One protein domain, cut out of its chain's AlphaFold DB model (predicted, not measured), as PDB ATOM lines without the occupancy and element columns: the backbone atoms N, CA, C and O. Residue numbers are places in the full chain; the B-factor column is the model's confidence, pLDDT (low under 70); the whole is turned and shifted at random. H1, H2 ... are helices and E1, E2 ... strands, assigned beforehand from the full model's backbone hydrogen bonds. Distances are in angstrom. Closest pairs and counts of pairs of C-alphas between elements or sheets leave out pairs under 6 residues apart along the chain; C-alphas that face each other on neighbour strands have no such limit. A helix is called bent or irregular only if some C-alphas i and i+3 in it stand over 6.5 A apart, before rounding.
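AT A GLANCE: This is residues 2 to 74 of the 74 residues of an uncharacterized protein of Mycobacterium sp. ITM-2016-00318 (UniProt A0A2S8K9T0). A long bent helix, H1, sticks out free as one end of a rod, and a loop leads from it to two small, separate strand hairpins, E1 with E2 and E3 with E4. The 73 printed residues have one named helix, then four named strands in two antiparallel pairs, mixed in class. The whole is extended, with a radius of gyration of the C-alphas of 21.9 A and spans of 70 by 29 by 16 A.

IN THESE COORDINATES: H1, residues 2 to 25, begins at C-alpha (-106.015, 13.766, -40.644). Assigned as one helix by its hydrogen bonds, it is bent, with C-alphas 15 and 18 6.7 A apart; its arms are H1a, residues 2 to 15, 20.1 A long, and H1b, residues 18 to 25, 10.6 A. E1 is residues 39 to 42, E2 47 to 50, E3 62 to 65 and E4 70 to 73, ending at C-alpha (-82.007, 23.533, 22.120).

HOW THE PARTS SIT: H1a and H1b stand at a steep tilt of 39 degrees. Every O i to N i+4 pair is within hydrogen-bond range in H1a, 3 of 4 in H1b. In hairpin E1 and E2, N 40 and O 49 are within hydrogen-bond range at 2.8 A; in hairpin E3 and E4, N 63 and O 72 at 2.9 A. E2 and E3 are apart.

THE WHOLE: The C-alphas farthest apart, of Lys 2 and Phe 74, are 71.0 A apart. The printed part has no cut. The links H1 to E1 and E2 to E3 are long. Residues 27 to 30 have pLDDT under 70.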
ATOM      1  N   LYS A   2    -105.886  12.612 -41.574       79.81
ATOM      2  CA  LYS A   2    -106.015  13.766 -40.644       79.81
ATOM      3  C   LYS A   2    -106.374  13.395 -39.190       79.81
ATOM      4  O   LYS A   2    -105.784  13.933 -38.260       79.81
ATOM      5  N   THR A   3    -107.284  12.444 -38.982       80.62
ATOM      6  CA  THR A   3    -107.698  11.996 -37.637       80.62
ATOM      7  C   THR A   3    -106.591  11.255 -36.886       80.62
ATOM      8  O   THR A   3    -106.442  11.431 -35.681       80.62
ATOM      9  N   PHE A   4    -105.789  10.459 -37.599       84.88
ATOM     10  CA  PHE A   4    -104.643   9.749 -37.026       84.88
ATOM     11  C   PHE A   4    -103.538  10.726 -36.619       84.88
ATOM     12  O   PHE A   4    -103.059  10.662 -35.492       84.88
ATOM     13  N   VAL A   5    -103.220  11.691 -37.489       89.06
ATOM     14  CA  VAL A   5    -102.249  12.759 -37.192       89.06
ATOM     15  C   VAL A   5    -102.676  13.559 -35.959       89.06
ATOM     16  O   VAL A   5    -101.865  13.793 -35.068       89.06
ATOM     17  N   ARG A   6    -103.965  13.914 -35.853       90.06
ATOM     18  CA  ARG A   6    -104.487  14.660 -34.700       90.06
ATOM     19  C   ARG A   6    -104.345  13.882 -33.391       90.06
ATOM     20  O   ARG A   6    -103.934  14.472 -32.402       90.06
ATOM     21  N   ARG A   7    -104.645  12.576 -33.396       89.31
ATOM     22  CA  ARG A   7    -104.517  11.710 -32.211       89.31
ATOM     23  C   ARG A   7    -103.068  11.581 -31.749       89.31
ATOM     24  O   ARG A   7    -102.805  11.725 -30.560       89.31
ATOM     25  N   ILE A   8    -102.142  11.373 -32.685       91.75
ATOM     26  CA  ILE A   8    -100.708  11.285 -32.382       91.75
ATOM     27  C   ILE A   8    -100.211  12.605 -31.783       91.75
ATOM     28  O   ILE A   8     -99.574  12.587 -30.735       91.75
ATOM     29  N   ALA A   9    -100.570  13.744 -32.382       90.50
ATOM     30  CA  ALA A   9    -100.191  15.058 -31.866       90.50
ATOM     31  C   ALA A   9    -100.718  15.304 -30.440       90.50
ATOM     32  O   ALA A   9     -99.975  15.784 -29.590       90.50
ATOM     33  N   SER A  10    -101.968  14.927 -30.149       89.31
ATOM     34  CA  SER A  10    -102.526  15.059 -28.797       89.31
ATOM     35  C   SER A  10    -101.845  14.151 -27.770       89.31
ATOM     36  O   SER A  10    -101.603  14.595 -26.652       89.31
ATOM     37  N   VAL A  11    -101.492  12.912 -28.135       91.19
ATOM     38  CA  VAL A  11    -100.769  11.994 -27.237       91.19
ATOM     39  C   VAL A  11     -99.350  12.502 -26.976       91.19
ATOM     40  O   VAL A  11     -98.905  12.508 -25.833       91.19
ATOM     41  N   ALA A  12     -98.666  12.996 -28.011       89.56
ATOM     42  CA  ALA A  12     -97.341  13.589 -27.871       89.56
ATOM     43  C   ALA A  12     -97.365  14.836 -26.972       89.56
ATOM     44  O   ALA A  12     -96.539  14.959 -26.072       89.56
ATOM     45  N   ALA A  13     -98.345  15.727 -27.160       89.69
ATOM     46  CA  ALA A  13     -98.509  16.907 -26.316       89.69
ATOM     47  C   ALA A  13     -98.791  16.530 -24.852       89.69
ATOM     48  O   ALA A  13     -98.154  17.070 -23.952       89.69
ATOM     49  N   ALA A  14     -99.687  15.566 -24.614       90.44
ATOM     50  CA  ALA A  14     -99.989  15.086 -23.267       90.44
ATOM     51  C   ALA A  14     -98.778  14.417 -22.589       90.44
ATOM     52  O   ALA A  14     -98.629  14.528 -21.376       90.44
ATOM     53  N   GLY A  15     -97.905  13.754 -23.356       90.38
ATOM     54  CA  GLY A  15     -96.686  13.132 -22.835       90.38
ATOM     55  C   GLY A  15     -95.548  14.116 -22.542       90.38
ATOM     56  O   GLY A  15     -94.825  13.935 -21.566       90.38
ATOM     57  N   LEU A  16     -95.381  15.161 -23.360       89.56
ATOM     58  CA  LEU A  16     -94.255  16.100 -23.249       89.56
ATOM     59  C   LEU A  16     -94.552  17.323 -22.374       89.56
ATOM     60  O   LEU A  16     -93.637  17.853 -21.744       89.56
ATOM     61  N   ALA A  17     -95.808  17.773 -22.302       88.62
ATOM     62  CA  ALA A  17     -96.175  18.944 -21.504       88.62
ATOM     63  C   ALA A  17     -95.806  18.824 -20.008       88.62
ATOM     64  O   ALA A  17     -95.286  19.798 -19.466       88.62
ATOM     65  N   PRO A  18     -95.980  17.667 -19.333       85.62
ATOM     66  CA  PRO A  18     -95.560  17.511 -17.941       85.62
ATOM     67  C   PRO A  18     -94.046  17.659 -17.762       85.62
ATOM     68  O   PRO A  18     -93.602  18.292 -16.811       85.62
ATOM     69  N   LEU A  19     -93.249  17.126 -18.696       86.00
ATOM     70  CA  LEU A  19     -91.787  17.225 -18.646       86.00
ATOM     71  C   LEU A  19     -91.329  18.680 -18.794       86.00
ATOM     72  O   LEU A  19     -90.495  19.141 -18.022       86.00
ATOM     73  N   ALA A  20     -91.923  19.417 -19.735       85.38
ATOM     74  CA  ALA A  20     -91.651  20.841 -19.916       85.38
ATOM     75  C   ALA A  20     -92.110  21.694 -18.721       85.38
ATOM     76  O   ALA A  20     -91.516  22.725 -18.432       85.38
ATOM     77  N   PHE A  21     -93.163  21.280 -18.012       87.12
ATOM     78  CA  PHE A  21     -93.602  21.968 -16.803       87.12
ATOM     79  C   PHE A  21     -92.602  21.783 -15.655       87.12
ATOM     80  O   PHE A  21     -92.218  22.763 -15.020       87.12
ATOM     81  N   VAL A  22     -92.127  20.551 -15.432       86.38
ATOM     82  CA  VAL A  22     -91.168  20.228 -14.360       86.38
ATOM     83  C   VAL A  22     -89.869  21.027 -14.492       86.38
ATOM     84  O   VAL A  22     -89.360  21.508 -13.484       86.38
ATOM     85  N   THR A  23     -89.358  21.237 -15.709       81.69
ATOM     86  CA  THR A  23     -88.129  22.026 -15.915       81.69
ATOM     87  C   THR A  23     -88.284  23.505 -15.556       81.69
ATOM     88  O   THR A  23     -87.291  24.150 -15.231       81.69
ATOM     89  N   VAL A  24     -89.505  24.048 -15.602       80.94
ATOM     90  CA  VAL A  24     -89.793  25.446 -15.245       80.94
ATOM     91  C   VAL A  24     -89.987  25.606 -13.739       80.94
ATOM     92  O   VAL A  24     -89.483  26.565 -13.162       80.94
ATOM     93  N   ILE A  25     -90.715  24.688 -13.096       84.00
ATOM     94  CA  ILE A  25     -91.033  24.810 -11.663       84.00
ATOM     95  C   ILE A  25     -89.897  24.359 -10.743       84.00
ATOM     96  O   ILE A  25     -89.812  24.826  -9.611       84.00
ATOM     97  N   SER A  26     -89.030  23.473 -11.230       73.81
ATOM     98  CA  SER A  26     -87.921  22.904 -10.470       73.81
ATOM     99  C   SER A  26     -86.620  23.157 -11.226       73.81
ATOM    100  O   SER A  26     -86.076  22.222 -11.823       73.81
ATOM    101  N   PRO A  27     -86.119  24.408 -11.260       66.12
ATOM    102  CA  PRO A  27     -84.829  24.680 -11.868       66.12
ATOM    103  C   PRO A  27     -83.781  23.842 -11.137       66.12
ATOM    104  O   PRO A  27     -83.542  24.018  -9.942       66.12
ATOM    105  N   ALA A  28     -83.176  22.891 -11.844       66.12
ATOM    106  CA  ALA A  28     -82.031  22.184 -11.307       66.12
ATOM    107  C   ALA A  28     -80.930  23.223 -11.070       66.12
ATOM    108  O   ALA A  28     -80.517  23.908 -12.012       66.12
ATOM    109  N   VAL A  29     -80.456  23.343  -9.825       65.25
ATOM    110  CA  VAL A  29     -79.216  24.067  -9.536       65.25
ATOM    111  C   VAL A  29     -78.119  23.324 -10.287       65.25
ATOM    112  O   VAL A  29     -77.648  22.273  -9.862       65.25
ATOM    113  N   SER A  30     -77.805  23.818 -11.479       65.00
ATOM    114  CA  SER A  30     -76.918  23.121 -12.410       65.00
ATOM    115  C   SER A  30     -75.452  23.445 -12.131       65.00
ATOM    116  O   SER A  30     -74.570  22.729 -12.596       65.00
ATOM    117  N   HIS A  31     -75.191  24.514 -11.369       70.44
ATOM    118  CA  HIS A  31     -73.857  24.940 -10.980       70.44
ATOM    119  C   HIS A  31     -73.900  25.868  -9.763       70.44
ATOM    120  O   HIS A  31     -74.803  26.697  -9.657       70.44
ATOM    121  N   ALA A  32     -72.903  25.758  -8.889       80.00
ATOM    122  CA  ALA A  32     -72.609  26.733  -7.849       80.00
ATOM    123  C   ALA A  32     -71.094  26.975  -7.843       80.00
ATOM    124  O   ALA A  32     -70.326  26.055  -7.562       80.00
ATOM    125  N   ASP A  33     -70.668  28.197  -8.170       87.88
ATOM    126  CA  ASP A  33     -69.260  28.626  -8.147       87.88
ATOM    127  C   ASP A  33     -68.831  28.991  -6.720       87.88
ATOM    128  O   ASP A  33     -68.528  30.142  -6.412       87.88
ATOM    129  N   CYS A  34     -68.857  28.010  -5.820       91.56
ATOM    130  CA  CYS A  34     -68.349  28.190  -4.462       91.56
ATOM    131  C   CYS A  34     -66.854  27.864  -4.405       91.56
ATOM    132  O   CYS A  34     -66.365  26.972  -5.108       91.56
ATOM    133  N   ALA A  35     -66.117  28.563  -3.543       94.00
ATOM    134  CA  ALA A  35     -64.697  28.307  -3.360       94.00
ATOM    135  C   ALA A  35     -64.453  26.880  -2.825       94.00
ATOM    136  O   ALA A  35     -64.893  26.503  -1.735       94.00
ATOM    137  N   LEU A  36     -63.729  26.081  -3.615       89.00
ATOM    138  CA  LEU A  36     -63.432  24.677  -3.326       89.00
ATOM    139  C   LEU A  36     -62.775  24.507  -1.949       89.00
ATOM    140  O   LEU A  36     -61.704  25.045  -1.679       89.00
ATOM    141  N   GLY A  37     -63.414  23.716  -1.087       86.62
ATOM    142  CA  GLY A  37     -62.906  23.361   0.241       86.62
ATOM    143  C   GLY A  37     -63.143  24.408   1.336       86.62
ATOM    144  O   GLY A  37     -63.054  24.067   2.514       86.62
ATOM    145  N   THR A  38     -63.494  25.646   0.985       91.94
ATOM    146  CA  THR A  38     -63.770  26.717   1.959       91.94
ATOM    147  C   THR A  38     -65.231  27.127   2.005       91.94
ATOM    148  O   THR A  38     -65.643  27.745   2.986       91.94
ATOM    149  N   GLU A  39     -66.007  26.799   0.976       93.50
ATOM    150  CA  GLU A  39     -67.416  27.150   0.873       93.50
ATOM    151  C   GLU A  39     -68.276  25.968   0.418       93.50
ATOM    152  O   GLU A  39     -67.809  25.016  -0.210       93.50
ATOM    153  N   TRP A  40     -69.567  26.059   0.724       86.88
ATOM    154  CA  TRP A  40     -70.607  25.142   0.282       86.88
ATOM    155  C   TRP A  40     -71.824  25.928  -0.212       86.88
ATOM    156  O   TRP A  40     -72.063  27.066   0.194       86.88
ATOM    157  N   TRP A  41     -72.591  25.322  -1.113       87.88
ATOM    158  CA  TRP A  41     -73.785  25.936  -1.685       87.88
ATOM    159  C   TRP A  41     -75.017  25.729  -0.796       87.88
ATOM    160  O   TRP A  41     -75.412  24.585  -0.567       87.88
ATOM    161  N   ASP A  42     -75.659  26.815  -0.354       86.38
ATOM    162  CA  ASP A  42     -76.945  26.782   0.353       86.38
ATOM    163  C   ASP A  42     -78.110  26.907  -0.649       86.38
ATOM    164  O   ASP A  42     -78.348  27.998  -1.176       86.38
ATOM    165  N   PRO A  43     -78.883  25.829  -0.901       79.69
ATOM    166  CA  PRO A  43     -79.992  25.862  -1.850       79.69
ATOM    167  C   PRO A  43     -81.224  26.616  -1.331       79.69
ATOM    168  O   PRO A  43     -82.085  26.970  -2.133       79.69
ATOM    169  N   ILE A  44     -81.340  26.855  -0.018       81.00
ATOM    170  CA  ILE A  44     -82.461  27.606   0.563       81.00
ATOM    171  C   ILE A  44     -82.215  29.104   0.409       81.00
ATOM    172  O   ILE A  44     -83.108  29.831  -0.020       81.00
ATOM    173  N   ALA A  45     -81.011  29.569   0.750       83.94
ATOM    174  CA  ALA A  45     -80.657  30.982   0.627       83.94
ATOM    175  C   ALA A  45     -80.127  31.365  -0.765       83.94
ATOM    176  O   ALA A  45     -80.002  32.554  -1.053       83.94
ATOM    177  N   ASN A  46     -79.835  30.380  -1.622       84.38
ATOM    178  CA  ASN A  46     -79.277  30.562  -2.964       84.38
ATOM    179  C   ASN A  46     -77.959  31.369  -2.945       84.38
ATOM    180  O   ASN A  46     -77.765  32.287  -3.746       84.38
ATOM    181  N   VAL A  47     -77.072  31.043  -1.995       88.38
ATOM    182  CA  VAL A  47     -75.758  31.682  -1.792       88.38
ATOM    183  C   VAL A  47     -74.677  30.652  -1.442       88.38
ATOM    184  O   VAL A  47     -74.972  29.597  -0.883       88.38
ATOM    185  N   CYS A  48     -73.409  30.970  -1.718       90.81
ATOM    186  CA  CYS A  48     -72.276  30.230  -1.155       90.81
ATOM    187  C   CYS A  48     -72.032  30.680   0.290       90.81
ATOM    188  O   CYS A  48     -72.027  31.877   0.589       90.81
ATOM    189  N   ARG A  49     -71.844  29.719   1.194       90.25
ATOM    190  CA  ARG A  49     -71.549  29.957   2.609       90.25
ATOM    191  C   ARG A  49     -70.204  29.345   2.988       90.25
ATOM    192  O   ARG A  49     -69.858  28.297   2.448       90.25
ATOM    193  N   PRO A  50     -69.479  29.918   3.963       91.81
ATOM    194  CA  PRO A  50     -68.264  29.308   4.494       91.81
ATOM    195  C   PRO A  50     -68.512  27.907   5.069       91.81
ATOM    196  O   PRO A  50     -69.555  27.643   5.676       91.81
ATOM    197  N   THR A  51     -67.538  27.009   4.935       86.56
ATOM    198  CA  THR A  51     -67.553  25.686   5.570       86.56
ATOM    199  C   THR A  51     -67.725  25.833   7.084       86.56
ATOM    200  O   THR A  51     -66.972  26.552   7.737       86.56
ATOM    201  N   GLY A  52     -68.727  25.153   7.647       80.19
ATOM    202  CA  GLY A  52     -69.072  25.232   9.073       80.19
ATOM    203  C   GLY A  52     -70.045  26.357   9.440       80.19
ATOM    204  O   GLY A  52     -70.526  26.383  10.571       80.19
ATOM    205  N   ALA A  53     -70.389  27.251   8.506       84.38
ATOM    206  CA  ALA A  53     -71.481  28.193   8.718       84.38
ATOM    207  C   ALA A  53     -72.818  27.436   8.825       84.38
ATOM    208  O   ALA A  53     -73.077  26.538   8.015       84.38
ATOM    209  N   PRO A  54     -73.681  27.780   9.795       80.31
ATOM    210  CA  PRO A  54     -74.991  27.165   9.907       80.31
ATOM    211  C   PRO A  54     -75.890  27.602   8.744       80.31
ATOM    212  O   PRO A  54     -75.755  28.698   8.198       80.31
ATOM    213  N   MET A  55     -76.836  26.742   8.372       81.00
ATOM    214  CA  MET A  55     -77.815  27.061   7.325       81.00
ATOM    215  C   MET A  55     -78.872  28.060   7.809       81.00
ATOM    216  O   MET A  55     -79.416  28.830   7.021       81.00
ATOM    217  N   LYS A  56     -79.142  28.068   9.119       80.12
ATOM    218  CA  LYS A  56     -80.004  29.048   9.777       80.12
ATOM    219  C   LYS A  56     -79.428  29.465  11.121       80.12
ATOM    220  O   LYS A  56     -78.831  28.647  11.820       80.12
ATOM    221  N   ASP A  57     -79.671  30.714  11.493       81.88
ATOM    222  CA  ASP A  57     -79.328  31.207  12.821       81.88
ATOM    223  C   ASP A  57     -80.272  30.593  13.858       81.88
ATOM    224  O   ASP A  57     -81.499  30.680  13.750       81.88
ATOM    225  N   CYS A  58     -79.691  29.934  14.856       84.50
ATOM    226  CA  CYS A  58     -80.442  29.359  15.963       84.50
ATOM    227  C   CYS A  58     -80.706  30.395  17.058       84.50
ATOM    228  O   CYS A  58     -80.051  31.435  17.128       84.50
ATOM    229  N   LEU A  59     -81.667  30.096  17.943       84.19
ATOM    230  CA  LEU A  59     -81.845  30.867  19.175       84.19
ATOM    231  C   LEU A  59     -80.517  30.948  19.953       84.19
ATOM    232  O   LEU A  59     -79.699  30.036  19.833       84.19
ATOM    233  N   PRO A  60     -80.318  31.968  20.812       83.31
ATOM    234  CA  PRO A  60     -79.074  32.134  21.575       83.31
ATOM    235  C   PRO A  60     -78.662  30.900  22.390       83.31
ATOM    236  O   PRO A  60     -77.488  30.710  22.686       83.31
ATOM    237  N   THR A  61     -79.635  30.064  22.753       87.50
ATOM    238  CA  THR A  61     -79.458  28.808  23.488       87.50
ATOM    239  C   THR A  61     -79.704  27.582  22.608       87.50
ATOM    240  O   THR A  61     -80.115  26.548  23.121       87.50
ATOM    241  N   GLY A  62     -79.483  27.657  21.298       88.06
ATOM    242  CA  GLY A  62     -79.570  26.506  20.405       88.06
ATOM    243  C   GLY A  62     -78.372  26.382  19.469       88.06
ATOM    244  O   GLY A  62     -77.593  27.317  19.302       88.06
ATOM    245  N   TRP A  63     -78.241  25.219  18.838       85.38
ATOM    246  CA  TRP A  63     -77.203  24.937  17.848       85.38
ATOM    247  C   TRP A  63     -77.798  24.271  16.608       85.38
ATOM    248  O   TRP A  63     -78.848  23.629  16.665       85.38
ATOM    249  N   TRP A  64     -77.132  24.460  15.473       85.56
ATOM    250  CA  TRP A  64     -77.558  23.913  14.191       85.56
ATOM    251  C   TRP A  64     -77.160  22.438  14.067       85.56
ATOM    252  O   TRP A  64     -75.969  22.146  13.956       85.56
ATOM    253  N   ASP A  65     -78.135  21.523  14.047       85.25
ATOM    254  CA  ASP A  65     -77.894  20.093  13.834       85.25
ATOM    255  C   ASP A  65     -78.084  19.725  12.352       85.25
ATOM    256  O   ASP A  65     -79.223  19.616  11.880       85.25
ATOM    257  N   PRO A  66     -76.990  19.476  11.603       77.19
ATOM    258  CA  PRO A  66     -77.081  19.118  10.191       77.19
ATOM    259  C   PRO A  66     -77.769  17.762   9.971       77.19
ATOM    260  O   PRO A  66     -78.248  17.505   8.871       77.19
ATOM    261  N   THR A  67     -77.859  16.910  10.999       86.38
ATOM    262  CA  THR A  67     -78.495  15.585  10.923       86.38
ATOM    263  C   THR A  67     -80.008  15.689  10.756       86.38
ATOM    264  O   THR A  67     -80.607  14.870  10.064       86.38
ATOM    265  N   ILE A  68     -80.633  16.687  11.389       88.88
ATOM    266  CA  ILE A  68     -82.086  16.913  11.328       88.88
ATOM    267  C   ILE A  68     -82.467  18.140  10.493       88.88
ATOM    268  O   ILE A  68     -83.652  18.435  10.378       88.88
ATOM    269  N   MET A  69     -81.486  18.848   9.919       83.44
ATOM    270  CA  MET A  69     -81.694  20.109   9.194       83.44
ATOM    271  C   MET A  69     -82.462  21.164  10.015       83.44
ATOM    272  O   MET A  69     -83.214  21.975   9.471       83.44
ATOM    273  N   ASP A  70     -82.273  21.176  11.336       87.81
ATOM    274  CA  ASP A  70     -83.000  22.047  12.260       87.81
ATOM    275  C   ASP A  70     -82.115  22.461  13.453       87.81
ATOM    276  O   ASP A  70     -81.045  21.902  13.696       87.81
ATOM    277  N   CYS A  71     -82.553  23.471  14.200       89.31
ATOM    278  CA  CYS A  71     -81.912  23.884  15.435       89.31
ATOM    279  C   CYS A  71     -82.362  22.979  16.579       89.31
ATOM    280  O   CYS A  71     -83.558  22.764  16.785       89.31
ATOM    281  N   ARG A  72     -81.406  22.520  17.383       89.50
ATOM    282  CA  ARG A  72     -81.692  21.932  18.690       89.50
ATOM    283  C   ARG A  72     -81.566  22.980  19.790       89.50
ATOM    284  O   ARG A  72     -80.724  23.871  19.668       89.50
ATOM    285  N   PRO A  73     -82.354  22.872  20.870       89.81
ATOM    286  CA  PRO A  73     -82.007  23.533  22.120       89.81
ATOM    287  C   PRO A  73     -80.702  22.940  22.682       89.81
ATOM    288  O   PRO A  73     -80.399  21.769  22.435       89.81
ATOM    289  N   PHE A  74     -79.934  23.759  23.402       77.69
ATOM    290  CA  PHE A  74     -78.864  23.301  24.291       77.69
ATOM    291  C   PHE A  74     -79.435  22.595  25.524       77.69
ATOM    292  O   PHE A  74     -80.534  22.989  25.983       77.69
TER     293      PHE A  74